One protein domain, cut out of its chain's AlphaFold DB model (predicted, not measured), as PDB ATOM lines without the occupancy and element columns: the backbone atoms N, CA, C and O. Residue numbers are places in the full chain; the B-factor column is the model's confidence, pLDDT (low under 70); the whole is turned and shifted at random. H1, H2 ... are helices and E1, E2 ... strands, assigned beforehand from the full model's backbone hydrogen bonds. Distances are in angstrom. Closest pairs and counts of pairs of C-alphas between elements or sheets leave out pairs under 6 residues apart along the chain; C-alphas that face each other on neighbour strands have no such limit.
ATOM      1  N   PHE A   5     197.826 201.535 128.982       71.81
ATOM      2  CA  PHE A   5     198.761 200.505 128.526       71.81
ATOM      3  C   PHE A   5     199.924 201.056 127.681       71.81
ATOM      4  O   PHE A   5     200.996 200.474 127.684       71.81
ATOM      5  N   LEU A   6     199.753 202.168 126.946       76.06
ATOM      6  CA  LEU A   6     200.845 202.720 126.131       76.06
ATOM      7  C   LEU A   6     201.988 203.248 126.997       76.06
ATOM      8  O   LEU A   6     203.128 203.207 126.549       76.06
ATOM      9  N   ALA A   7     201.704 203.697 128.223       77.81
ATOM     10  CA  ALA A   7     202.734 204.149 129.156       77.81
ATOM     11  C   ALA A   7     203.714 203.019 129.530       77.81
ATOM     12  O   ALA A   7     204.888 203.286 129.774       77.81
ATOM     13  N   ASP A   8     203.265 201.759 129.486       79.19
ATOM     14  CA  ASP A   8     204.110 200.591 129.755       79.19
ATOM     15  C   ASP A   8     205.127 200.332 128.622       79.19
ATOM     16  O   ASP A   8     206.198 199.765 128.854       79.19
ATOM     17  N   PHE A   9     204.827 200.793 127.399       79.62
ATOM     18  CA  PHE A   9     205.663 200.606 126.205       79.62
ATOM     19  C   PHE A   9     206.427 201.862 125.776       79.62
ATOM     20  O   PHE A   9     207.502 201.745 125.195       79.62
ATOM     21  N   ALA A  10     205.889 203.054 126.029       83.38
ATOM     22  CA  ALA A  10     206.434 204.340 125.606       83.38
ATOM     23  C   ALA A  10     207.264 204.982 126.730       83.38
ATOM     24  O   ALA A  10     206.973 206.084 127.180       83.38
ATOM     25  N   ASN A  11     208.279 204.261 127.214       78.88
ATOM     26  CA  ASN A  11     209.128 204.692 128.333       78.88
ATOM     27  C   ASN A  11     210.531 205.158 127.905       78.88
ATOM     28  O   ASN A  11     211.399 205.366 128.753       78.88
ATOM     29  N   SER A  12     210.779 205.311 126.600       78.88
ATOM     30  CA  SER A  12     212.029 205.897 126.121       78.88
ATOM     31  C   SER A  12     212.128 207.383 126.464       78.88
ATOM     32  O   SER A  12     211.140 208.062 126.745       78.88
ATOM     33  N   ALA A  13     213.340 207.926 126.347       78.50
ATOM     34  CA  ALA A  13     213.596 209.343 126.575       78.50
ATOM     35  C   ALA A  13     212.730 210.291 125.718       78.50
ATOM     36  O   ALA A  13     212.491 211.423 126.126       78.50
ATOM     37  N   ALA A  14     212.257 209.854 124.544       78.00
ATOM     38  CA  ALA A  14     211.392 210.663 123.681       78.00
ATOM     39  C   ALA A  14     210.003 210.921 124.295       78.00
ATOM     40  O   ALA A  14     209.349 211.904 123.950       78.00
ATOM     41  N   PHE A  15     209.573 210.056 125.214       80.00
ATOM     42  CA  PHE A  15     208.292 210.142 125.914       80.00
ATOM     43  C   PHE A  15     208.434 210.596 127.370       80.00
ATOM     44  O   PHE A  15     207.439 210.669 128.088       80.00
ATOM     45  N   SER A  16     209.656 210.896 127.819       80.00
ATOM     46  CA  SER A  16     209.881 211.323 129.193       80.00
ATOM     47  C   SER A  16     209.349 212.736 129.449       80.00
ATOM     48  O   SER A  16     209.416 213.632 128.602       80.00
ATOM     49  N   GLU A  17     208.868 212.960 130.670       81.62
ATOM     50  CA  GLU A  17     208.572 214.303 131.180       81.62
ATOM     51  C   GLU A  17     209.850 215.082 131.550       81.62
ATOM     52  O   GLU A  17     209.838 216.314 131.633       81.62
ATOM     53  N   THR A  18     210.969 214.372 131.727       84.56
ATOM     54  CA  THR A  18     212.300 214.957 131.913       84.56
ATOM     55  C   THR A  18     212.924 215.336 130.574       84.56
ATOM     56  O   THR A  18     212.595 214.783 129.527       84.56
ATOM     57  N   SER A  19     213.875 216.264 130.596       83.81
ATOM     58  CA  SER A  19     214.519 216.769 129.385       83.81
ATOM     59  C   SER A  19     215.993 216.391 129.329       83.81
ATOM     60  O   SER A  19     216.727 216.492 130.310       83.81
ATOM     61  N   ARG A  20     216.450 216.012 128.133       82.94
ATOM     62  CA  ARG A  20     217.872 215.792 127.815       82.94
ATOM     63  C   ARG A  20     218.565 217.056 127.300       82.94
ATOM     64  O   ARG A  20     219.793 217.081 127.204       82.94
ATOM     65  N   LEU A  21     217.777 218.072 126.934       83.75
ATOM     66  CA  LEU A  21     218.198 219.233 126.142       83.75
ATOM     67  C   LEU A  21     218.208 220.553 126.930       83.75
ATOM     68  O   LEU A  21     218.719 221.546 126.424       83.75
ATOM     69  N   GLY A  22     217.680 220.570 128.155       87.69
ATOM     70  CA  GLY A  22     217.703 221.738 129.040       87.69
ATOM     71  C   GLY A  22     216.440 221.874 129.887       87.69
ATOM     72  O   GLY A  22     215.502 221.089 129.746       87.69
ATOM     73  N   SER A  23     216.414 222.890 130.750       89.88
ATOM     74  CA  SER A  23     215.343 223.088 131.739       89.88
ATOM     75  C   SER A  23     214.019 223.604 131.170       89.88
ATOM     76  O   SER A  23     213.023 223.605 131.882       89.88
ATOM     77  N   PHE A  24     213.980 224.049 129.911       90.19
ATOM     78  CA  PHE A  24     212.783 224.621 129.288       90.19
ATOM     79  C   PHE A  24     212.306 223.732 128.144       90.19
ATOM     80  O   PHE A  24     213.039 223.516 127.175       90.19
ATOM     81  N   ARG A  25     211.071 223.236 128.238       89.25
ATOM     82  CA  ARG A  25     210.446 222.394 127.217       89.25
ATOM     83  C   ARG A  25     209.177 223.058 126.706       89.25
ATOM     84  O   ARG A  25     208.254 223.298 127.478       89.25
ATOM     85  N   PHE A  26     209.124 223.288 125.399       90.88
ATOM     86  CA  PHE A  26     207.937 223.791 124.718       90.88
ATOM     87  C   PHE A  26     207.215 222.651 124.005       90.88
ATOM     88  O   PHE A  26     207.838 221.905 123.245       90.88
ATOM     89  N   THR A  27     205.910 222.515 124.230       90.81
ATOM     90  CA  THR A  27     205.097 221.447 123.636       90.81
ATOM     91  C   THR A  27     204.114 222.009 122.616       90.81
ATOM     92  O   THR A  27     203.217 222.773 122.953       90.81
ATOM     93  N   PHE A  28     204.253 221.582 121.364       90.94
ATOM     94  CA  PHE A  28     203.367 221.958 120.264       90.94
ATOM     95  C   PHE A  28     202.832 220.714 119.569       90.94
ATOM     96  O   PHE A  28     203.500 219.677 119.529       90.94
ATOM     97  N   THR A  29     201.655 220.828 118.961       90.19
ATOM     98  CA  THR A  29     201.230 219.828 117.982       90.19
ATOM     99  C   THR A  29     202.082 219.950 116.723       90.19
ATOM    100  O   THR A  29     202.548 221.031 116.357       90.19
ATOM    101  N   LEU A  30     202.260 218.837 116.010       89.94
ATOM    102  CA  LEU A  30     203.014 218.856 114.764       89.94
ATOM    103  C   LEU A  30     202.417 219.825 113.736       89.94
ATOM    104  O   LEU A  30     203.155 220.570 113.098       89.94
ATOM    105  N   ARG A  31     201.087 219.835 113.595       90.31
ATOM    106  CA  ARG A  31     200.391 220.732 112.669       90.31
ATOM    107  C   ARG A  31     200.735 222.194 112.949       90.31
ATOM    108  O   ARG A  31     201.142 222.893 112.036       90.31
ATOM    109  N   GLU A  32     200.687 222.625 114.209       92.25
ATOM    110  CA  GLU A  32     201.041 224.001 114.579       92.25
ATOM    111  C   GLU A  32     202.472 224.385 114.202       92.25
ATOM    112  O   GLU A  32     202.727 225.525 113.820       92.25
ATOM    113  N   VAL A  33     203.404 223.444 114.340       94.12
ATOM    114  CA  VAL A  33     204.804 223.645 113.971       94.12
ATOM    115  C   VAL A  33     204.943 223.723 112.446       94.12
ATOM    116  O   VAL A  33     205.610 224.621 111.937       94.12
ATOM    117  N   LEU A  34     204.293 222.830 111.696       93.88
ATOM    118  CA  LEU A  34     204.339 222.833 110.230       93.88
ATOM    119  C   LEU A  34     203.674 224.073 109.626       93.88
ATOM    120  O   LEU A  34     204.235 224.652 108.697       93.88
ATOM    121  N   ASP A  35     202.542 224.510 110.174       93.38
ATOM    122  CA  ASP A  35     201.829 225.709 109.728       93.38
ATOM    123  C   ASP A  35     202.692 226.959 109.960       93.38
ATOM    124  O   ASP A  35     202.946 227.726 109.031       93.38
ATOM    125  N   ALA A  36     203.260 227.110 111.166       95.44
ATOM    126  CA  ALA A  36     204.150 228.227 111.488       95.44
ATOM    127  C   ALA A  36     205.413 228.248 110.607       95.44
ATOM    128  O   ALA A  36     205.917 229.323 110.264       95.44
ATOM    129  N   TYR A  37     205.942 227.074 110.248       96.88
ATOM    130  CA  TYR A  37     207.052 226.969 109.303       96.88
ATOM    131  C   TYR A  37     206.611 227.347 107.881       96.88
ATOM    132  O   TYR A  37     207.308 228.109 107.211       96.88
ATOM    133  N   GLY A  38     205.443 226.875 107.440       96.19
ATOM    134  CA  GLY A  38     204.855 227.200 106.141       96.19
ATOM    135  C   GLY A  38     204.700 228.707 105.933       96.19
ATOM    136  O   GLY A  38     205.173 229.259 104.939       96.19
ATOM    137  N   GLU A  39     204.142 229.398 106.924       96.38
ATOM    138  CA  GLU A  39     203.967 230.854 106.904       96.38
ATOM    139  C   GLU A  39     205.300 231.617 106.807       96.38
ATOM    140  O   GLU A  39     205.427 232.554 106.020       96.38
ATOM    141  N   GLN A  40     206.317 231.220 107.583       96.69
ATOM    142  CA  GLN A  40     207.572 231.982 107.698       96.69
ATOM    143  C   GLN A  40     208.640 231.610 106.654       96.69
ATOM    144  O   GLN A  40     209.512 232.431 106.335       96.69
ATOM    145  N   PHE A  41     208.602 230.385 106.124       97.06
ATOM    146  CA  PHE A  41     209.660 229.824 105.273       97.06
ATOM    147  C   PHE A  41     209.169 229.299 103.918       97.06
ATOM    148  O   PHE A  41     209.990 229.108 103.013       97.06
ATOM    149  N   CYS A  42     207.862 229.103 103.742       96.56
ATOM    150  CA  CYS A  42     207.273 228.553 102.518       96.56
ATOM    151  C   CYS A  42     206.296 229.513 101.827       96.56
ATOM    152  O   CYS A  42     205.560 229.073 100.958       96.56
ATOM    153  N   ASP A  43     206.270 230.799 102.188       94.25
ATOM    154  CA  ASP A  43     205.304 231.784 101.666       94.25
ATOM    155  C   ASP A  43     203.833 231.341 101.846       94.25
ATOM    156  O   ASP A  43     202.970 231.634 101.020       94.25
ATOM    157  N   GLY A  44     203.546 230.607 102.926       94.12
ATOM    158  CA  GLY A  44     202.229 230.031 103.203       94.12
ATOM    159  C   GLY A  44     201.955 228.696 102.502       94.12
ATOM    160  O   GLY A  44     200.912 228.092 102.744       94.12
ATOM    161  N   GLU A  45     202.869 228.197 101.664       94.44
ATOM    162  CA  GLU A  45     202.753 226.860 101.078       94.44
ATOM    163  C   GLU A  45     203.042 225.757 102.106       94.44
ATOM    164  O   GLU A  45     203.756 225.946 103.097       94.44
ATOM    165  N   LYS A  46     202.524 224.552 101.834       92.69
ATOM    166  CA  LYS A  46     202.824 223.377 102.652       92.69
ATOM    167  C   LYS A  46     204.322 223.034 102.574       92.69
ATOM    168  O   LYS A  46     204.872 222.973 101.471       92.69
ATOM    169  N   PRO A  47     204.989 222.772 103.710       95.56
ATOM    170  CA  PRO A  47     206.382 222.333 103.712       95.56
ATOM    171  C   PRO A  47     206.549 220.959 103.054       95.56
ATOM    172  O   PRO A  47     205.666 220.108 103.145       95.56
ATOM    173  N   VAL A  48     207.714 220.716 102.454       94.62
ATOM    174  CA  VAL A  48     208.080 219.410 101.892       94.62
ATOM    175  C   VAL A  48     208.863 218.616 102.929       94.62
ATOM    176  O   VAL A  48     209.807 219.132 103.532       94.62
ATOM    177  N   MET A  49     208.488 217.349 103.111       93.81
ATOM    178  CA  MET A  49     209.160 216.416 104.011       93.81
ATOM    179  C   MET A  49     209.918 215.346 103.236       93.81
ATOM    180  O   MET A  49     209.408 214.775 102.271       93.81
ATOM    181  N   ARG A  50     211.155 215.077 103.659       93.38
ATOM    182  CA  ARG A  50     212.049 214.104 103.024       93.38
ATOM    183  C   ARG A  50     212.783 213.257 104.052       93.38
ATOM    184  O   ARG A  50     213.132 213.738 105.128       93.38
ATOM    185  N   VAL A  51     213.074 212.011 103.700       92.75
ATOM    186  CA  VAL A  51     213.919 211.126 104.508       92.75
ATOM    187  C   VAL A  51     215.355 211.649 104.460       92.75
ATOM    188  O   VAL A  51     215.982 211.633 103.403       92.75
ATOM    189  N   TYR A  52     215.880 212.128 105.593       93.56
ATOM    190  CA  TYR A  52     217.207 212.745 105.645       93.56
ATOM    191  C   TYR A  52     218.301 211.737 105.983       93.56
ATOM    192  O   TYR A  52     219.234 211.541 105.206       93.56
ATOM    193  N   LYS A  53     218.202 211.101 107.155       92.81
ATOM    194  CA  LYS A  53     219.162 210.087 107.606       92.81
ATOM    195  C   LYS A  53     218.602 209.244 108.743       92.81
ATOM    196  O   LYS A  53     217.801 209.726 109.538       92.81
ATOM    197  N   THR A  54     219.151 208.044 108.886       92.44
ATOM    198  CA  THR A  54     219.016 207.218 110.088       92.44
ATOM    199  C   THR A  54     220.353 207.203 110.815       92.44
ATOM    200  O   THR A  54     221.394 206.999 110.195       92.44
ATOM    201  N   THR A  55     220.356 207.475 112.119       91.62
ATOM    202  CA  THR A  55     221.572 207.445 112.946       91.62
ATOM    203  C   THR A  55     221.385 206.477 114.102       91.62
ATOM    204  O   THR A  55     220.449 206.627 114.881       91.62
ATOM    205  N   LEU A  56     222.296 205.511 114.216       89.88
ATOM    206  CA  LEU A  56     222.353 204.580 115.336       89.88
ATOM    207  C   LEU A  56     223.269 205.143 116.428       89.88
ATOM    208  O   LEU A  56     224.466 205.344 116.214       89.88
ATOM    209  N   TYR A  57     222.703 205.368 117.604       85.44
ATOM    210  CA  TYR A  57     223.414 205.658 118.842       85.44
ATOM    211  C   TYR A  57     223.464 204.413 119.729       85.44
ATOM    212  O   TYR A  57     222.843 203.393 119.452       85.44
ATOM    213  N   LYS A  58     224.184 204.509 120.854       81.56
ATOM    214  CA  LYS A  58     224.350 203.393 121.798       81.56
ATOM    215  C   LYS A  58     223.021 202.811 122.306       81.56
ATOM    216  O   LYS A  58     222.978 201.629 122.620       81.56
ATOM    217  N   LYS A  59     221.984 203.644 122.431       80.31
ATOM    218  CA  LYS A  59     220.663 203.257 122.946       80.31
ATOM    219  C   LYS A  59     219.479 203.768 122.108       80.31
ATOM    220  O   LYS A  59     218.343 203.503 122.457       80.31
ATOM    221  N   GLU A  60     219.728 204.481 121.011       86.50
ATOM    222  CA  GLU A  60     218.679 205.163 120.239       86.50
ATOM    223  C   GLU A  60     218.914 204.989 118.734       86.50
ATOM    224  O   GLU A  60     220.037 205.183 118.269       86.50
ATOM    225  N   ILE A  61     217.867 204.680 117.971       89.06
ATOM    226  CA  ILE A  61     217.842 204.833 116.514       89.06
ATOM    227  C   ILE A  61     217.046 206.093 116.198       89.06
ATOM    228  O   ILE A  61     215.850 206.176 116.461       89.06
ATOM    229  N   MET A  62     217.709 207.090 115.622       90.44
ATOM    230  CA  MET A  62     217.077 208.352 115.254       90.44
ATOM    231  C   MET A  62     216.811 208.392 113.748       90.44
ATOM    232  O   MET A  62     217.758 208.427 112.953       90.44
ATOM    233  N   TYR A  63     215.538 208.462 113.366       91.50
ATOM    234  CA  TYR A  63     215.079 208.694 111.997       91.50
ATOM    235  C   TYR A  63     214.823 210.189 111.809       91.50
ATOM    236  O   TYR A  63     213.857 210.746 112.329       91.50
ATOM    237  N   ALA A  64     215.718 210.861 111.091       93.25
ATOM    238  CA  ALA A  64     215.597 212.282 110.820       93.25
ATOM    239  C   ALA A  64     214.812 212.523 109.525       93.25
ATOM    240  O   ALA A  64     215.173 212.015 108.457       93.25
ATOM    241  N   VAL A  65     213.784 213.358 109.621       93.94
ATOM    242  CA  VAL A  65     213.013 213.886 108.496       93.94
ATOM    243  C   VAL A  65     213.443 215.326 108.262       93.94
ATOM    244  O   VAL A  65     213.367 216.162 109.161       93.94
ATOM    245  N   LEU A  66     213.896 215.625 107.050       96.31
ATOM    246  CA  LEU A  66     214.143 216.990 106.606       96.31
ATOM    247  C   LEU A  66     212.806 217.649 106.270       96.31
ATOM    248  O   LEU A  66     212.057 217.125 105.450       96.31
ATOM    249  N   VAL A  67     212.555 218.819 106.850       96.62
ATOM    250  CA  VAL A  67     211.437 219.701 106.505       96.62
ATOM    251  C   VAL A  67     212.005 220.936 105.816       96.62
ATOM    252  O   VAL A  67     212.853 221.634 106.383       96.62
ATOM    253  N   HIS A  68     211.569 221.210 104.588       97.31
ATOM    254  CA  HIS A  68     212.086 222.332 103.808       97.31
ATOM    255  C   HIS A  68     211.015 223.030 102.962       97.31
ATOM    256  O   HIS A  68     209.953 222.485 102.668       97.31
ATOM    257  N   SER A  69     211.325 224.253 102.531       96.69
ATOM    258  CA  SER A  69     210.491 225.026 101.607       96.69
ATOM    259  C   SER A  69     210.390 224.356 100.228       96.69
ATOM    260  O   SER A  69     211.429 223.913  99.717       96.69
ATOM    261  N   PRO A  70     209.215 224.338  99.566       96.56
ATOM    262  CA  PRO A  70     209.066 223.835  98.193       96.56
ATOM    263  C   PRO A  70     210.043 224.468  97.192       96.56
ATOM    264  O   PRO A  70     210.501 223.812  96.255       96.56
ATOM    265  N   LYS A  71     210.452 225.719  97.434       96.00
ATOM    266  CA  LYS A  71     211.442 226.452  96.627       96.00
ATOM    267  C   LYS A  71     212.814 225.774  96.569       96.00
ATOM    268  O   LYS A  71     213.574 226.009  95.636       96.00
ATOM    269  N   LEU A  72     213.127 224.930  97.553       96.19
ATOM    270  CA  LEU A  72     214.393 224.200  97.667       96.19
ATOM    271  C   LEU A  72     214.283 222.747  97.176       96.19
ATOM    272  O   LEU A  72     215.179 221.942  97.412       96.19
ATOM    273  N   ASN A  73     213.206 222.394  96.464       95.38
ATOM    274  CA  ASN A  73     213.019 221.045  95.923       95.38
ATOM    275  C   ASN A  73     214.185 220.575  95.046       95.38
ATOM    276  O   ASN A  73     214.548 219.405  95.110       95.38
ATOM    277  N   GLY A  74     214.782 221.470  94.253       96.12
ATOM    278  CA  GLY A  74     215.959 221.133  93.449       96.12
ATOM    279  C   GLY A  74     217.169 220.759  94.311       96.12
ATOM    280  O   GLY A  74     217.821 219.752  94.043       96.12
ATOM    281  N   GLU A  75     217.418 221.521  95.378       96.56
ATOM    282  CA  GLU A  75     218.557 221.344  96.290       96.56
ATOM    283  C   GLU A  75     218.460 220.041  97.091       96.56
ATOM    284  O   GLU A  75     219.449 219.326  97.242       96.56
ATOM    285  N   PHE A  76     217.255 219.686  97.538       96.50
ATOM    286  CA  PHE A  76     217.017 218.495  98.357       96.50
ATOM    287  C   PHE A  76     216.460 217.300  97.578       96.50
ATOM    288  O   PHE A  76     216.026 216.317  98.177       96.50
ATOM    289  N   SER A  77     216.507 217.348  96.246       95.00
ATOM    290  CA  SER A  77     215.992 216.286  95.369       95.00
ATOM    291  C   SER A  77     216.663 214.924  95.584       95.00
ATOM    292  O   SER A  77     216.042 213.896  95.327       95.00
ATOM    293  N   GLY A  78     217.898 214.904  96.102       95.12
ATOM    294  CA  GLY A  78     218.619 213.676  96.450       95.12
ATOM    295  C   GLY A  78     218.052 212.923  97.661       95.12
ATOM    296  O   GLY A  78     218.359 211.745  97.831       95.12
ATOM    297  N   PHE A  79     217.224 213.569  98.487       94.12
ATOM    298  CA  PHE A  79     216.551 212.923  99.614       94.12
ATOM    299  C   PHE A  79     215.161 212.419  99.187       94.12
ATOM    300  O   PHE A  79     214.391 213.198  98.608       94.12
ATOM    301  N   PRO A  80     214.797 211.154  99.470       92.12
ATOM    302  CA  PRO A  80     213.477 210.621  99.134       92.12
ATOM    303  C   PRO A  80     212.351 211.433  99.778       92.12
ATOM    304  O   PRO A  80     212.480 211.854 100.926       92.12
ATOM    305  N   LEU A  81     211.242 211.636  99.058       91.56
ATOM    306  CA  LEU A  81     210.031 212.220  99.643       91.56
ATOM    307  C   LEU A  81     209.499 211.319 100.759       91.56
ATOM    308  O   LEU A  81     209.529 210.095 100.642       91.56
ATOM    309  N   LEU A  82     209.027 211.937 101.840       89.38
ATOM    310  CA  LEU A  82     208.342 211.229 102.911       89.38
ATOM    311  C   LEU A  82     206.868 211.070 102.523       89.38
ATOM    312  O   LEU A  82     206.115 212.039 102.554       89.38
ATOM    313  N   THR A  83     206.475 209.857 102.156       81.62
ATOM    314  CA  THR A  83     205.099 209.496 101.797       81.62
ATOM    315  C   THR A  83     204.492 208.560 102.845       81.62
ATOM    316  O   THR A  83     205.191 208.056 103.730       81.62
ATOM    317  N   ASP A  84     203.179 208.347 102.785       75.12
ATOM    318  CA  ASP A  84     202.437 207.412 103.641       75.12
ATOM    319  C   ASP A  84     202.214 206.028 102.994       75.12
ATOM    320  O   ASP A  84     201.795 205.090 103.674       75.12
ATOM    321  N   ASP A  85     202.527 205.892 101.701       67.69
ATOM    322  CA  ASP A  85     202.268 204.720 100.854       67.69
ATOM    323  C   ASP A  85     203.360 203.636 100.916       67.69
ATOM    324  O   ASP A  85     203.106 202.462 100.633       67.69
ATOM    325  N   ALA A  86     204.574 204.001 101.328       55.19
ATOM    326  CA  ALA A  86     205.686 203.080 101.484       55.19
ATOM    327  C   ALA A  86     205.762 202.547 102.927       55.19
ATOM    328  O   ALA A  86     205.169 203.068 103.867       55.19
ATOM    329  N   SER A  87     206.559 201.506 103.144       57.09
ATOM    330  CA  SER A  87     206.810 200.908 104.458       57.09
ATOM    331  C   SER A  87     208.032 201.489 105.222       57.09
ATOM    332  O   SER A  87     208.778 200.681 105.779       57.09
ATOM    333  N   PRO A  88     208.342 202.808 105.280       65.75
ATOM    334  CA  PRO A  88     209.352 203.280 106.212       65.75
ATOM    335  C   PRO A  88     208.821 203.280 107.648       65.75
ATOM    336  O   PRO A  88     207.616 203.318 107.909       65.75
ATOM    337  N   VAL A  89     209.769 203.283 108.584       73.62
ATOM    338  CA  VAL A  89     209.535 203.420 110.028       73.62
ATOM    339  C   VAL A  89     208.711 204.672 110.353       73.62
ATOM    340  O   VAL A  89     207.970 204.673 111.328       73.62
ATOM    341  N   CYS A  90     208.758 205.721 109.526       82.62
ATOM    342  CA  CYS A  90     207.910 206.903 109.671       82.62
ATOM    343  C   CYS A  90     207.325 207.370 108.331       82.62
ATOM    344  O   CYS A  90     207.956 207.202 107.293       82.62
ATOM    345  N   GLY A  91     206.140 207.978 108.373       85.12
ATOM    346  CA  GLY A  91     205.446 208.617 107.255       85.12
ATOM    347  C   GLY A  91     204.618 209.802 107.751       85.12
ATOM    348  O   GLY A  91     204.481 210.004 108.959       85.12
ATOM    349  N   TYR A  92     204.058 210.591 106.838       84.69
ATOM    350  CA  TYR A  92     203.198 211.720 107.191       84.69
ATOM    351  C   TYR A  92     201.865 211.622 106.464       84.69
ATOM    352  O   TYR A  92     201.830 211.581 105.238       84.69
ATOM    353  N   ASN A  93     200.773 211.604 107.226       83.00
ATOM    354  CA  ASN A  93     199.434 211.665 106.663       83.00
ATOM    355  C   ASN A  93     199.028 213.136 106.525       83.00
ATOM    356  O   ASN A  93     198.761 213.809 107.526       83.00
ATOM    357  N   GLU A  94     198.983 213.639 105.290       77.69
ATOM    358  CA  GLU A  94     198.645 215.042 105.034       77.69
ATOM    359  C   GLU A  94     197.205 215.407 105.412       77.69
ATOM    360  O   GLU A  94     196.965 216.522 105.879       77.69
ATOM    361  N   GLU A  95     196.255 214.495 105.202       80.25
ATOM    362  CA  GLU A  95     194.832 214.721 105.470       80.25
ATOM    363  C   GLU A  95     194.577 214.828 106.979       80.25
ATOM    364  O   GLU A  95     193.982 215.793 107.470       80.25
ATOM    365  N   ALA A  96     195.112 213.874 107.739       77.81
ATOM    366  CA  ALA A  96     194.971 213.821 109.185       77.81
ATOM    367  C   ALA A  96     195.929 214.778 109.919       77.81
ATOM    368  O   ALA A  96     195.674 215.138 111.069       77.81
ATOM    369  N   GLY A  97     197.009 215.227 109.270       77.56
ATOM    370  CA  GLY A  97     197.996 216.147 109.838       77.56
ATOM    371  C   GLY A  97     198.828 215.544 110.971       77.56
ATOM    372  O   GLY A  97     199.170 216.252 111.920       77.56
ATOM    373  N   HIS A  98     199.124 214.245 110.904       81.56
ATOM    374  CA  HIS A  98     199.924 213.547 111.909       81.56
ATOM    375  C   HIS A  98     201.019 212.686 111.279       81.56
ATOM    376  O   HIS A  98     200.922 212.248 110.132       81.56
ATOM    377  N   MET A  99     202.057 212.409 112.069       83.19
ATOM    378  CA  MET A  99     203.055 211.405 111.709       83.19
ATOM    379  C   MET A  99     202.490 210.015 111.946       83.19
ATOM    380  O   MET A  99     201.914 209.733 112.997       83.19
ATOM    381  N   ILE A 100     202.722 209.140 110.981       84.75
ATOM    382  CA  ILE A 100     202.615 207.703 111.160       84.75
ATOM    383  C   ILE A 100     203.999 207.236 111.589       84.75
ATOM    384  O   ILE A 100     204.978 207.470 110.887       84.75
ATOM    385  N   TRP A 101     204.091 206.579 112.739       84.38
ATOM    386  CA  TRP A 101     205.343 206.024 113.237       84.38
ATOM    387  C   TRP A 101     205.139 204.552 113.585       84.38
ATOM    388  O   TRP A 101     204.330 204.202 114.441       84.38
ATOM    389  N   LYS A 102     205.858 203.691 112.867       83.38
ATOM    390  CA  LYS A 102     205.881 202.238 113.024       83.38
ATOM    391  C   LYS A 102     207.148 201.865 113.790       83.38
ATOM    392  O   LYS A 102     208.084 201.326 113.210       83.38
ATOM    393  N   ALA A 103     207.192 202.246 115.062       79.69
ATOM    394  CA  ALA A 103     208.313 201.935 115.938       79.69
ATOM    395  C   ALA A 103     208.471 200.416 116.092       79.69
ATOM    396  O   ALA A 103     207.492 199.727 116.388       79.69
ATOM    397  N   GLU A 104     209.691 199.914 115.950       78.81
ATOM    398  CA  GLU A 104     210.053 198.556 116.353       78.81
ATOM    399  C   GLU A 104     210.211 198.482 117.878       78.81
ATOM    400  O   GLU A 104     209.808 197.495 118.496       78.81
ATOM    401  N   ALA A 105     210.716 199.552 118.505       81.56
ATOM    402  CA  ALA A 105     210.798 199.663 119.959       81.56
ATOM    403  C   ALA A 105     210.582 201.098 120.465       81.56
ATOM    404  O   ALA A 105     211.258 202.035 120.050       81.56
ATOM    405  N   MET A 106     209.673 201.262 121.432       82.50
ATOM    406  CA  MET A 106     209.392 202.543 122.108       82.50
ATOM    407  C   MET A 106     209.920 202.604 123.555       82.50
ATOM    408  O   MET A 106     209.738 203.617 124.232       82.50
ATOM    409  N   CYS A 107     210.578 201.539 124.030       80.75
ATOM    410  CA  CYS A 107     211.058 201.385 125.407       80.75
ATOM    411  C   CYS A 107     212.575 201.142 125.473       80.75
ATOM    412  O   CYS A 107     213.137 200.516 124.578       80.75
ATOM    413  N   ASP A 108     213.230 201.595 126.553       75.31
ATOM    414  CA  ASP A 108     214.637 201.229 126.859       75.31
ATOM    415  C   ASP A 108     214.729 199.783 127.364       75.31
ATOM    416  O   ASP A 108     215.710 199.070 127.160       75.31
ATOM    417  N   THR A 109     213.684 199.318 128.045       78.19
ATOM    418  CA  THR A 109     213.601 197.953 128.555       78.19
ATOM    419  C   THR A 109     212.202 197.407 128.342       78.19
ATOM    420  O   THR A 109     211.227 197.972 128.843       78.19
ATOM    421  N   HIS A 110     212.109 196.288 127.631       76.38
ATOM    422  CA  HIS A 110     210.840 195.619 127.395       76.38
ATOM    423  C   HIS A 110     210.499 194.716 128.574       76.38
ATOM    424  O   HIS A 110     211.252 193.799 128.909       76.38
ATOM    425  N   ARG A 111     209.377 195.023 129.223       77.81
ATOM    426  CA  ARG A 111     208.889 194.328 130.422       77.81
ATOM    427  C   ARG A 111     207.433 193.904 130.316       77.81
ATOM    428  O   ARG A 111     206.891 193.432 131.304       77.81
ATOM    429  N   TYR A 112     206.792 194.101 129.166       82.31
ATOM    430  CA  TYR A 112     205.361 193.876 129.007       82.31
ATOM    431  C   TYR A 112     205.051 193.256 127.650       82.31
ATOM    432  O   TYR A 112     205.623 193.663 126.646       82.31
ATOM    433  N   HIS A 113     204.102 192.329 127.610       82.88
ATOM    434  CA  HIS A 113     203.479 191.848 126.386       82.88
ATOM    435  C   HIS A 113     202.228 192.655 126.068       82.88
ATOM    436  O   HIS A 113     201.418 192.924 126.957       82.88
ATOM    437  N   LEU A 114     202.040 192.987 124.791       84.19
ATOM    438  CA  LEU A 114     200.768 193.517 124.316       84.19
ATOM    439  C   LEU A 114     199.787 192.357 124.139       84.19
ATOM    440  O   LEU A 114     200.010 191.470 123.315       84.19
ATOM    441  N   MET A 115     198.694 192.393 124.890       82.69
ATOM    442  CA  MET A 115     197.642 191.389 124.845       82.69
ATOM    443  C   MET A 115     196.410 191.982 124.169       82.69
ATOM    444  O   MET A 115     195.976 193.092 124.486       82.69
ATOM    445  N   ARG A 116     195.852 191.240 123.210       84.12
ATOM    446  CA  ARG A 116     194.613 191.602 122.523       84.12
ATOM    447  C   ARG A 116     193.470 190.784 123.106       84.12
ATOM    448  O   ARG A 116     193.484 189.560 123.012       84.12
ATOM    449  N   ASP A 117     192.479 191.466 123.663       81.06
ATOM    450  CA  ASP A 117     191.196 190.862 123.997       81.06
ATOM    451  C   ASP A 117     190.238 191.067 122.821       81.06
ATOM    452  O   ASP A 117     189.721 192.166 122.602       81.06
ATOM    453  N   ASP A 118     190.020 190.008 122.043       81.94
ATOM    454  CA  ASP A 118     189.104 190.017 120.898       81.94
ATOM    455  C   ASP A 118     187.625 190.111 121.305       81.94
ATOM    456  O   ASP A 118     186.789 190.509 120.493       81.94
ATOM    457  N   THR A 119     187.297 189.788 122.558       79.69
ATOM    458  CA  THR A 119     185.926 189.806 123.090       79.69
ATOM    459  C   THR A 119     185.475 191.230 123.380       79.69
ATOM    460  O   THR A 119     184.378 191.634 122.994       79.69
ATOM    461  N   GLU A 120     186.338 192.004 124.041       77.94
ATOM    462  CA  GLU A 120     186.088 193.416 124.344       77.94
ATOM    463  C   GLU A 120     186.648 194.364 123.269       77.94
ATOM    464  O   GLU A 120     186.402 195.569 123.321       77.94
ATOM    465  N   ASN A 121     187.389 193.832 122.287       77.44
ATOM    466  CA  ASN A 121     188.157 194.586 121.293       77.44
ATOM    467  C   ASN A 121     189.085 195.626 121.954       77.44
ATOM    468  O   ASN A 121     189.122 196.801 121.572       77.44
ATOM    469  N   ARG A 122     189.812 195.194 122.993       80.06
ATOM    470  CA  ARG A 122     190.700 196.035 123.810       80.06
ATOM    471  C   ARG A 122     192.134 195.529 123.769       80.06
ATOM    472  O   ARG A 122     192.392 194.344 123.586       80.06
ATOM    473  N   MET A 123     193.059 196.459 123.975       80.19
ATOM    474  CA  MET A 123     194.481 196.176 124.148       80.19
ATOM    475  C   MET A 123     194.860 196.364 125.619       80.19
ATOM    476  O   MET A 123     194.499 197.382 126.223       80.19
ATOM    477  N   THR A 124     195.582 195.401 126.184       82.50
ATOM    478  CA  THR A 124     196.121 195.427 127.553       82.50
ATOM    479  C   THR A 124     197.617 195.101 127.552       82.50
ATOM    480  O   THR A 124     198.172 194.679 126.537       82.50
ATOM    481  N   ALA A 125     198.286 195.350 128.679       83.88
ATOM    482  CA  ALA A 125     199.697 195.044 128.885       83.88
ATOM    483  C   ALA A 125     199.844 194.059 130.052       83.88
ATOM    484  O   ALA A 125     199.284 194.298 131.124       83.88
ATOM    485  N   GLU A 126     200.597 192.976 129.861       84.00
ATOM    486  CA  GLU A 126     200.911 192.006 130.920       84.00
ATOM    487  C   GLU A 126     202.420 191.943 131.170       84.00
ATOM    488  O   GLU A 126     203.174 191.874 130.198       84.00
ATOM    489  N   PRO A 127     202.893 191.957 132.431       82.44
ATOM    490  CA  PRO A 127     204.315 191.861 132.731       82.44
ATOM    491  C   PRO A 127     204.968 190.602 132.141       82.44
ATOM    492  O   PRO A 127     204.473 189.487 132.296       82.44
ATOM    493  N   TRP A 128     206.120 190.785 131.503       78.06
ATOM    494  CA  TRP A 128     206.987 189.725 131.005       78.06
ATOM    495  C   TRP A 128     207.937 189.302 132.138       78.06
ATOM    496  O   TRP A 128     208.878 190.022 132.459       78.06
ATOM    497  N   ASN A 129     207.697 188.137 132.751       68.94
ATOM    498  CA  ASN A 129     208.416 187.654 133.951       68.94
ATOM    499  C   ASN A 129     209.807 187.029 133.682       68.94
ATOM    500  O   ASN A 129     210.408 186.431 134.573       68.94
ATOM    501  N   GLU A 130     210.316 187.121 132.459       72.75
ATOM    502  CA  GLU A 130     211.677 186.706 132.092       72.75
ATOM    503  C   GLU A 130     212.674 187.872 132.168       72.75
ATOM    504  O   GLU A 130     212.318 189.012 132.466       72.75
ATOM    505  N   PHE A 131     213.953 187.590 131.892       68.69
ATOM    506  CA  PHE A 131     214.990 188.614 131.913       68.69
ATOM    507  C   PHE A 131     214.659 189.767 130.952       68.69
ATOM    508  O   PHE A 131     214.380 189.515 129.776       68.69
ATOM    509  N   PRO A 132     214.734 191.024 131.427       66.75
ATOM    510  CA  PRO A 132     214.410 192.183 130.613       66.75
ATOM    511  C   PRO A 132     215.280 192.235 129.356       66.75
ATOM    512  O   PRO A 132     216.508 192.173 129.430       66.75
ATOM    513  N   GLN A 133     214.631 192.394 128.204       68.50
ATOM    514  CA  GLN A 133     215.316 192.625 126.937       68.50
ATOM    515  C   GLN A 133     215.600 194.124 126.798       68.50
ATOM    516  O   GLN A 133     214.694 194.957 126.903       68.50
ATOM    517  N   TYR A 134     216.871 194.467 126.582       69.44
ATOM    518  CA  TYR A 134     217.282 195.836 126.280       69.44
ATOM    519  C   TYR A 134     217.056 196.101 124.799       69.44
ATOM    520  O   TYR A 134     217.657 195.437 123.954       69.44
ATOM    521  N   PHE A 135     216.218 197.086 124.496       71.44
ATOM    522  CA  PHE A 135     216.004 197.530 123.127       71.44
ATOM    523  C   PHE A 135     216.728 198.844 122.879       71.44
ATOM    524  O   PHE A 135     216.879 199.688 123.762       71.44
ATOM    525  N   VAL A 136     217.184 199.010 121.642       77.62
ATOM    526  CA  VAL A 136     217.546 200.326 121.128       77.62
ATOM    527  C   VAL A 136     216.228 200.972 120.727       77.62
ATOM    528  O   VAL A 136     215.539 200.439 119.861       77.62
ATOM    529  N   TRP A 137     215.835 202.057 121.389       84.94
ATOM    530  CA  TRP A 137     214.539 202.667 121.103       84.94
ATOM    531  C   TRP A 137     214.599 203.495 119.822       84.94
ATOM    532  O   TRP A 137     215.588 204.178 119.541       84.94
ATOM    533  N   ASP A 138     213.506 203.478 119.076       86.31
ATOM    534  CA  ASP A 138     213.321 204.315 117.905       86.31
ATOM    535  C   ASP A 138     212.876 205.720 118.321       86.31
ATOM    536  O   ASP A 138     212.147 205.909 119.299       86.31
ATOM    537  N   ASN A 139     213.288 206.723 117.555       86.44
ATOM    538  CA  ASN A 139     212.802 208.087 117.693       86.44
ATOM    539  C   ASN A 139     212.767 208.787 116.331       86.44
ATOM    540  O   ASN A 139     213.663 208.615 115.501       86.44
ATOM    541  N   VAL A 140     211.744 209.608 116.104       88.38
ATOM    542  CA  VAL A 140     211.592 210.411 114.887       88.38
ATOM    543  C   VAL A 140     211.897 211.866 115.214       88.38
ATOM    544  O   VAL A 140     211.306 212.452 116.115       88.38
ATOM    545  N   THR A 141     212.820 212.470 114.469       90.62
ATOM    546  CA  THR A 141     213.201 213.880 114.635       90.62
ATOM    547  C   THR A 141     212.908 214.664 113.368       90.62
ATOM    548  O   THR A 141     213.224 214.221 112.265       90.62
ATOM    549  N   LEU A 142     212.353 215.864 113.526       92.94
ATOM    550  CA  LEU A 142     212.121 216.799 112.430       92.94
ATOM    551  C   LEU A 142     213.241 217.841 112.392       92.94
ATOM    552  O   LEU A 142     213.473 218.559 113.363       92.94
ATOM    553  N   ALA A 143     213.932 217.928 111.261       95.19
ATOM    554  CA  ALA A 143     214.997 218.886 111.011       95.19
ATOM    555  C   ALA A 143     214.503 219.957 110.033       95.19
ATOM    556  O   ALA A 143     214.382 219.709 108.834       95.19
ATOM    557  N   PHE A 144     214.221 221.154 110.544       96.81
ATOM    558  CA  PHE A 144     213.706 222.269 109.752       96.81
ATOM    559  C   PHE A 144     214.840 223.078 109.124       96.81
ATOM    560  O   PHE A 144     215.719 223.592 109.820       96.81
ATOM    561  N   HIS A 145     214.810 223.248 107.803       96.56
ATOM    562  CA  HIS A 145     215.759 224.112 107.110       96.56
ATOM    563  C   HIS A 145     215.357 225.590 107.261       96.56
ATOM    564  O   HIS A 145     214.456 226.073 106.574       96.56
ATOM    565  N   VAL A 146     216.040 226.328 108.142       95.38
ATOM    566  CA  VAL A 146     215.745 227.751 108.433       95.38
ATOM    567  C   VAL A 146     216.756 228.741 107.827       95.38
ATOM    568  O   VAL A 146     216.563 229.959 107.865       95.38
ATOM    569  N   GLY A 147     217.839 228.242 107.220       90.19
ATOM    570  CA  GLY A 147     218.909 229.077 106.671       90.19
ATOM    571  C   GLY A 147     219.496 230.028 107.723       90.19
ATOM    572  O   GLY A 147     219.902 229.600 108.797       90.19
ATOM    573  N   LYS A 148     219.543 231.331 107.411       90.12
ATOM    574  CA  LYS A 148     220.027 232.391 108.325       90.12
ATOM    575  C   LYS A 148     218.909 233.129 109.072       90.12
ATOM    576  O   LYS A 148     219.187 234.111 109.757       90.12
ATOM    577  N   LYS A 149     217.648 232.732 108.883       91.56
ATOM    578  CA  LYS A 149     216.504 233.398 109.512       91.56
ATOM    579  C   LYS A 149     216.220 232.762 110.873       91.56
ATOM    580  O   LYS A 149     216.385 231.558 111.045       91.56
ATOM    581  N   VAL A 150     215.760 233.575 111.821       92.19
ATOM    582  CA  VAL A 150     215.254 233.092 113.109       92.19
ATOM    583  C   VAL A 150     213.799 232.682 112.928       92.19
ATOM    584  O   VAL A 150     212.999 233.461 112.415       92.19
ATOM    585  N   TRP A 151     213.465 231.464 113.344       93.12
ATOM    586  CA  TRP A 151     212.084 231.003 113.395       93.12
ATOM    587  C   TRP A 151     211.431 231.488 114.686       93.12
ATOM    588  O   TRP A 151     211.956 231.259 115.775       93.12
ATOM    589  N   THR A 152     210.308 232.186 114.558       92.88
ATOM    590  CA  THR A 152     209.635 232.823 115.690       92.88
ATOM    591  C   THR A 152     208.275 232.196 115.960       92.88
ATOM    592  O   THR A 152     207.602 231.712 115.054       92.88
ATOM    593  N   PHE A 153     207.864 232.224 117.222       93.75
ATOM    594  CA  PHE A 153     206.526 231.850 117.666       93.75
ATOM    595  C   PHE A 153     205.950 233.010 118.478       93.75
ATOM    596  O   PHE A 153     206.696 233.768 119.103       93.75
ATOM    597  N   GLY A 154     204.625 233.164 118.458       91.88
ATOM    598  CA  GLY A 154     203.945 234.189 119.251       91.88
ATOM    599  C   GLY A 154     204.279 234.050 120.737       91.88
ATOM    600  O   GLY A 154     204.315 232.940 121.265       91.88
ATOM    601  N   ARG A 155     204.521 235.178 121.414       91.12
ATOM    602  CA  ARG A 155     204.969 235.196 122.815       91.12
ATOM    603  C   ARG A 155     204.001 234.479 123.754       91.12
ATOM    604  O   ARG A 155     204.458 233.705 124.587       91.12
ATOM    605  N   ASP A 156     202.700 234.714 123.599       90.38
ATOM    606  CA  ASP A 156     201.676 234.036 124.403       90.38
ATOM    607  C   ASP A 156     201.693 232.530 124.143       90.38
ATOM    608  O   ASP A 156     201.747 231.741 125.074       90.38
ATOM    609  N   LYS A 157     201.808 232.123 122.875       91.00
ATOM    610  CA  LYS A 157     201.877 230.708 122.500       91.00
ATOM    611  C   LYS A 157     203.098 229.993 123.087       91.00
ATOM    612  O   LYS A 157     202.987 228.842 123.485       91.00
ATOM    613  N   LEU A 158     204.258 230.656 123.118       92.19
ATOM    614  CA  LEU A 158     205.467 230.130 123.765       92.19
ATOM    615  C   LEU A 158     205.281 230.002 125.280       92.19
ATOM    616  O   LEU A 158     205.713 229.011 125.856       92.19
ATOM    617  N   ARG A 159     204.660 230.998 125.922       91.81
ATOM    618  CA  ARG A 159     204.380 230.962 127.362       91.81
ATOM    619  C   ARG A 159     203.454 229.795 127.700       91.81
ATOM    620  O   ARG A 159     203.762 229.016 128.593       91.81
ATOM    621  N   ASP A 160     202.362 229.664 126.957       90.31
ATOM    622  CA  ASP A 160     201.314 228.680 127.221       90.31
ATOM    623  C   ASP A 160     201.776 227.242 126.906       90.31
ATOM    624  O   ASP A 160     201.241 226.281 127.456       90.31
ATOM    625  N   SER A 161     202.793 227.072 126.050       91.31
ATOM    626  CA  SER A 161     203.388 225.767 125.738       91.31
ATOM    627  C   SER A 161     204.596 225.397 126.599       91.31
ATOM    628  O   SER A 161     205.125 224.289 126.452       91.31
ATOM    629  N   LEU A 162     205.058 226.300 127.469       92.06
ATOM    630  CA  LEU A 162     206.259 226.112 128.272       92.06
ATOM    631  C   LEU A 162     205.998 225.251 129.510       92.06
ATOM    632  O   LEU A 162     205.120 225.526 130.325       92.06
ATOM    633  N   THR A 163     206.881 224.279 129.709       89.25
ATOM    634  CA  THR A 163     207.027 223.505 130.943       89.25
ATOM    635  C   THR A 163     208.475 223.551 131.415       89.25
ATOM    636  O   THR A 163     209.399 223.535 130.592       89.25
ATOM    637  N   ILE A 164     208.679 223.616 132.733       89.06
ATOM    638  CA  ILE A 164     210.010 223.473 133.321       89.06
ATOM    639  C   ILE A 164     210.275 221.978 133.502       89.06
ATOM    640  O   ILE A 164     209.499 221.265 134.135       89.06
ATOM    641  N   SER A 165     211.365 221.492 132.918       85.88
ATOM    642  CA  SER A 165     211.726 220.075 132.931       85.88
ATOM    643  C   SER A 165     212.952 219.825 133.798       85.88
ATOM    644  O   SER A 165     213.972 220.503 133.676       85.88
ATOM    645  N   SER A 166     212.877 218.778 134.615       85.31
ATOM    646  CA  SER A 166     214.039 218.219 135.308       85.31
ATOM    647  C   SER A 166     215.006 217.556 134.317       85.31
ATOM    648  O   SER A 166     214.567 217.083 133.261       85.31
ATOM    649  N   PRO A 167     216.312 217.490 134.638       82.12
ATOM    650  CA  PRO A 167     217.270 216.747 133.831       82.12
ATOM    651  C   PRO A 167     216.918 215.260 133.791       82.12
ATOM    652  O   PRO A 167     216.610 214.649 134.812       82.12
ATOM    653  N   ASP A 168     216.988 214.683 132.598       79.69
ATOM    654  CA  ASP A 168     216.947 213.236 132.402       79.69
ATOM    655  C   ASP A 168     218.267 212.587 132.874       79.69
ATOM    656  O   ASP A 168     219.301 213.250 132.983       79.69
ATOM    657  N   GLY A 169     218.272 211.271 133.094       72.62
ATOM    658  CA  GLY A 169     219.466 210.504 133.461       72.62
ATOM    659  C   GLY A 169     220.585 210.553 132.409       72.62
ATOM    660  O   GLY A 169     221.736 210.237 132.718       72.62
ATOM    661  N   ILE A 170     220.276 210.969 131.174       70.81
ATOM    662  CA  ILE A 170     221.240 211.186 130.087       70.81
ATOM    663  C   ILE A 170     221.133 212.632 129.577       70.81
ATOM    664  O   ILE A 170     220.294 212.931 128.729       70.81
ATOM    665  N   THR A 171     222.029 213.520 130.012       66.62
ATOM    666  CA  THR A 171     222.045 214.931 129.584       66.62
ATOM    667  C   THR A 171     223.077 215.214 128.489       66.62
ATOM    668  O   THR A 171     224.202 214.705 128.497       66.62
ATOM    669  N   TYR A 172     222.722 216.075 127.532       67.56
ATOM    670  CA  TYR A 172     223.631 216.514 126.472       67.56
ATOM    671  C   TYR A 172     224.386 217.791 126.866       67.56
ATOM    672  O   TYR A 172     224.085 218.836 126.327       67.56
ATOM    673  N   LYS A 173     225.353 217.747 127.799       60.28
ATOM    674  CA  LYS A 173     226.276 218.872 128.140       60.28
ATOM    675  C   LYS A 173     225.659 220.296 128.234       60.28
ATOM    676  O   LYS A 173     226.384 221.278 128.100       60.28
ATOM    677  N   HIS A 174     224.359 220.426 128.468       63.09
ATOM    678  CA  HIS A 174     223.681 221.708 128.607       63.09
ATOM    679  C   HIS A 174     223.595 222.058 130.087       63.09
ATOM    680  O   HIS A 174     223.444 221.172 130.930       63.09
ATOM    681  N   GLU A 175     223.726 223.344 130.400       76.69
ATOM    682  CA  GLU A 175     223.479 223.845 131.748       76.69
ATOM    683  C   GLU A 175     221.995 223.645 132.063       76.69
ATOM    684  O   GLU A 175     221.118 224.134 131.349       76.69
ATOM    685  N   PHE A 176     221.724 222.863 133.104       84.25
ATOM    686  CA  PHE A 176     220.396 222.758 133.683       84.25
ATOM    687  C   PHE A 176     220.323 223.729 134.849       84.25
ATOM    688  O   PHE A 176     221.129 223.659 135.774       84.25
ATOM    689  N   PHE A 177     219.335 224.609 134.793       87.56
ATOM    690  CA  PHE A 177     218.913 225.397 135.935       87.56
ATOM    691  C   PHE A 177     218.114 224.506 136.877       87.56
ATOM    692  O   PHE A 177     217.307 223.685 136.417       87.56
ATOM    693  N   ASP A 178     218.318 224.687 138.181       86.25
ATOM    694  CA  ASP A 178     217.379 224.143 139.151       86.25
ATOM    695  C   ASP A 178     215.993 224.783 138.961       86.25
ATOM    696  O   ASP A 178     215.831 225.810 138.295       86.25
ATOM    697  N   ARG A 179     214.954 224.137 139.492       86.00
ATOM    698  CA  ARG A 179     213.578 224.591 139.259       86.00
ATOM    699  C   ARG A 179     213.329 226.025 139.767       86.00
ATOM    700  O   ARG A 179     212.726 226.790 139.014       86.00
ATOM    701  N   PRO A 180     213.790 226.436 140.967       89.62
ATOM    702  CA  PRO A 180     213.683 227.830 141.410       89.62
ATOM    703  C   PRO A 180     214.348 228.838 140.464       89.62
ATOM    704  O   PRO A 180     213.764 229.884 140.167       89.62
ATOM    705  N   GLU A 181     215.547 228.540 139.966       91.19
ATOM    706  CA  GLU A 181     216.267 229.405 139.038       91.19
ATOM    707  C   GLU A 181     215.581 229.465 137.670       91.19
ATOM    708  O   GLU A 181     215.383 230.559 137.135       91.19
ATOM    709  N   ALA A 182     215.147 228.319 137.140       91.44
ATOM    710  CA  ALA A 182     214.376 228.246 135.906       91.44
ATOM    711  C   ALA A 182     213.094 229.085 136.012       91.44
ATOM    712  O   ALA A 182     212.818 229.900 135.131       91.44
ATOM    713  N   LEU A 183     212.354 228.961 137.118       91.06
ATOM    714  CA  LEU A 183     211.141 229.740 137.354       91.06
ATOM    715  C   LEU A 183     211.441 231.239 137.432       91.06
ATOM    716  O   LEU A 183     210.725 232.039 136.832       91.06
ATOM    717  N   ARG A 184     212.532 231.630 138.101       92.31
ATOM    718  CA  ARG A 184     212.972 233.029 138.159       92.31
ATOM    719  C   ARG A 184     213.264 233.583 136.763       92.31
ATOM    720  O   ARG A 184     212.868 234.708 136.473       92.31
ATOM    721  N   ILE A 185     213.935 232.816 135.900       93.06
ATOM    722  CA  ILE A 185     214.208 233.210 134.506       93.06
ATOM    723  C   ILE A 185     212.893 233.394 133.739       93.06
ATOM    724  O   ILE A 185     212.706 234.407 133.064       93.06
ATOM    725  N   VAL A 186     211.959 232.452 133.877       92.56
ATOM    726  CA  VAL A 186     210.647 232.525 133.216       92.56
ATOM    727  C   VAL A 186     209.863 233.740 133.700       92.56
ATOM    728  O   VAL A 186     209.344 234.480 132.875       92.56
ATOM    729  N   GLN A 187     209.857 234.023 135.002       92.88
ATOM    730  CA  GLN A 187     209.166 235.177 135.585       92.88
ATOM    731  C   GLN A 187     209.798 236.524 135.213       92.88
ATOM    732  O   GLN A 187     209.103 237.537 135.160       92.88
ATOM    733  N   GLN A 188     211.098 236.563 134.904       93.31
ATOM    734  CA  GLN A 188     211.724 237.759 134.324       93.31
ATOM    735  C   GLN A 188     211.194 238.061 132.917       93.31
ATOM    736  O   GLN A 188     211.111 239.227 132.531       93.31
ATOM    737  N   LEU A 189     210.834 237.023 132.157       91.38
ATOM    738  CA  LEU A 189     210.241 237.156 130.828       91.38
ATOM    739  C   LEU A 189     208.718 237.325 130.893       91.38
ATOM    740  O   LEU A 189     208.171 238.075 130.092       91.38
ATOM    741  N   TRP A 190     208.040 236.666 131.826       92.12
ATOM    742  CA  TRP A 190     206.586 236.654 131.995       92.12
ATOM    743  C   TRP A 190     206.234 236.704 133.488       92.12
ATOM    744  O   TRP A 190     206.085 235.653 134.114       92.12
TER     745      TRP A 190
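This is residues 5 to 190 of the 210 residues of an uncharacterized protein of Takifugu flavidus (sansaifugu) (UniProt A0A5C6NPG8). A strongly twisted wall of three long strands, E2, E3 and E8, has helix H2 near one end and the short hairpin E4 and E5 close by. The hairpin E6 and E7 makes an arm well away from this wall, with little H1 beside it, and a separate small group holds the short strand pair E1 and E9 with H3 and H4. The 186 printed residues run in the order H1 E1 H2 E2 E3 E4 E5 E6 E7 E8 H3 E9 H4, four named helices and nine named strands; the class is mixed, with under half of the residues in named elements. The largest sheet has the order E2, E3, E8 and is mixed; the other three sheets are antiparallel pairs. The whole is only just compact, close to loose, with a radius of gyration of the C-alphas of 19.2 A and spans of 53 by 48 by 35 A.

E2 is residues 48 to 56, 24.6 A long from C-alpha 48 at (208.080, 219.410, 101.892); E3 is 60 to 68, 24.7 A; E8 is 137 to 144, 22.7 A. H2 is 30 to 41, 16.0 A. E4 is 90 to 93 and E5 98 to 101. E6 is 112 to 117, 15.3 A, and E7 122 to 127, 16.8 A. H1, 6 to 9, begins at C-alpha 6 (200.845, 202.720, 126.131). E1 is 24 to 26, E9 162 to 164 and H3 155 to 160. H4, 179 to 189, is 15.5 A long and ends at C-alpha 189 (210.241, 237.156, 130.828).

E2 and E3 are an antiparallel hairpin, with N 50 and O 66 2.9 A apart. E3 and E8 are parallel, with N 63 and O 139 2.8 A apart. H2 is on this sheet, two layers, one of helix and one of strands. In the hairpin E4 and E5, N 91 and O 100 are 2.8 A apart; the closest C-alphas of E4 and E8 are those of Cys 90 and Val 140, 7.3 A. In the hairpin E6 and E7, N 115 and O 124 are 2.9 A apart; Asp 8 of H1 and Tyr 112 of E6 have the closest C-alphas, 6.9 A. E1 and E9 are antiparallel, with N 25 and O 163 2.9 A apart; the closest C-alphas of E9 and H4 are those of Ile 164 and Ala 182, 7.0 A, and of E1 and H3 those of Phe 26 and Leu 158, 6.9 A. H3 and H4 are apart. Each O i to N i+4 pair of H2, H3 and H4 is within hydrogen-bond range; H1 is too short for one.

The farthest C-alphas, of Thr 119 and Lys 148, are 56.5 A apart. Residues 117 to 122 stand free. The printed part has no cut; the links H1 to E1, E3 to E4 and E9 to H4 are long. Mean pLDDT of the printed part is 85.7, and residues 85 to 88, 129, 131 to 134 and 171 to 174 are under 70.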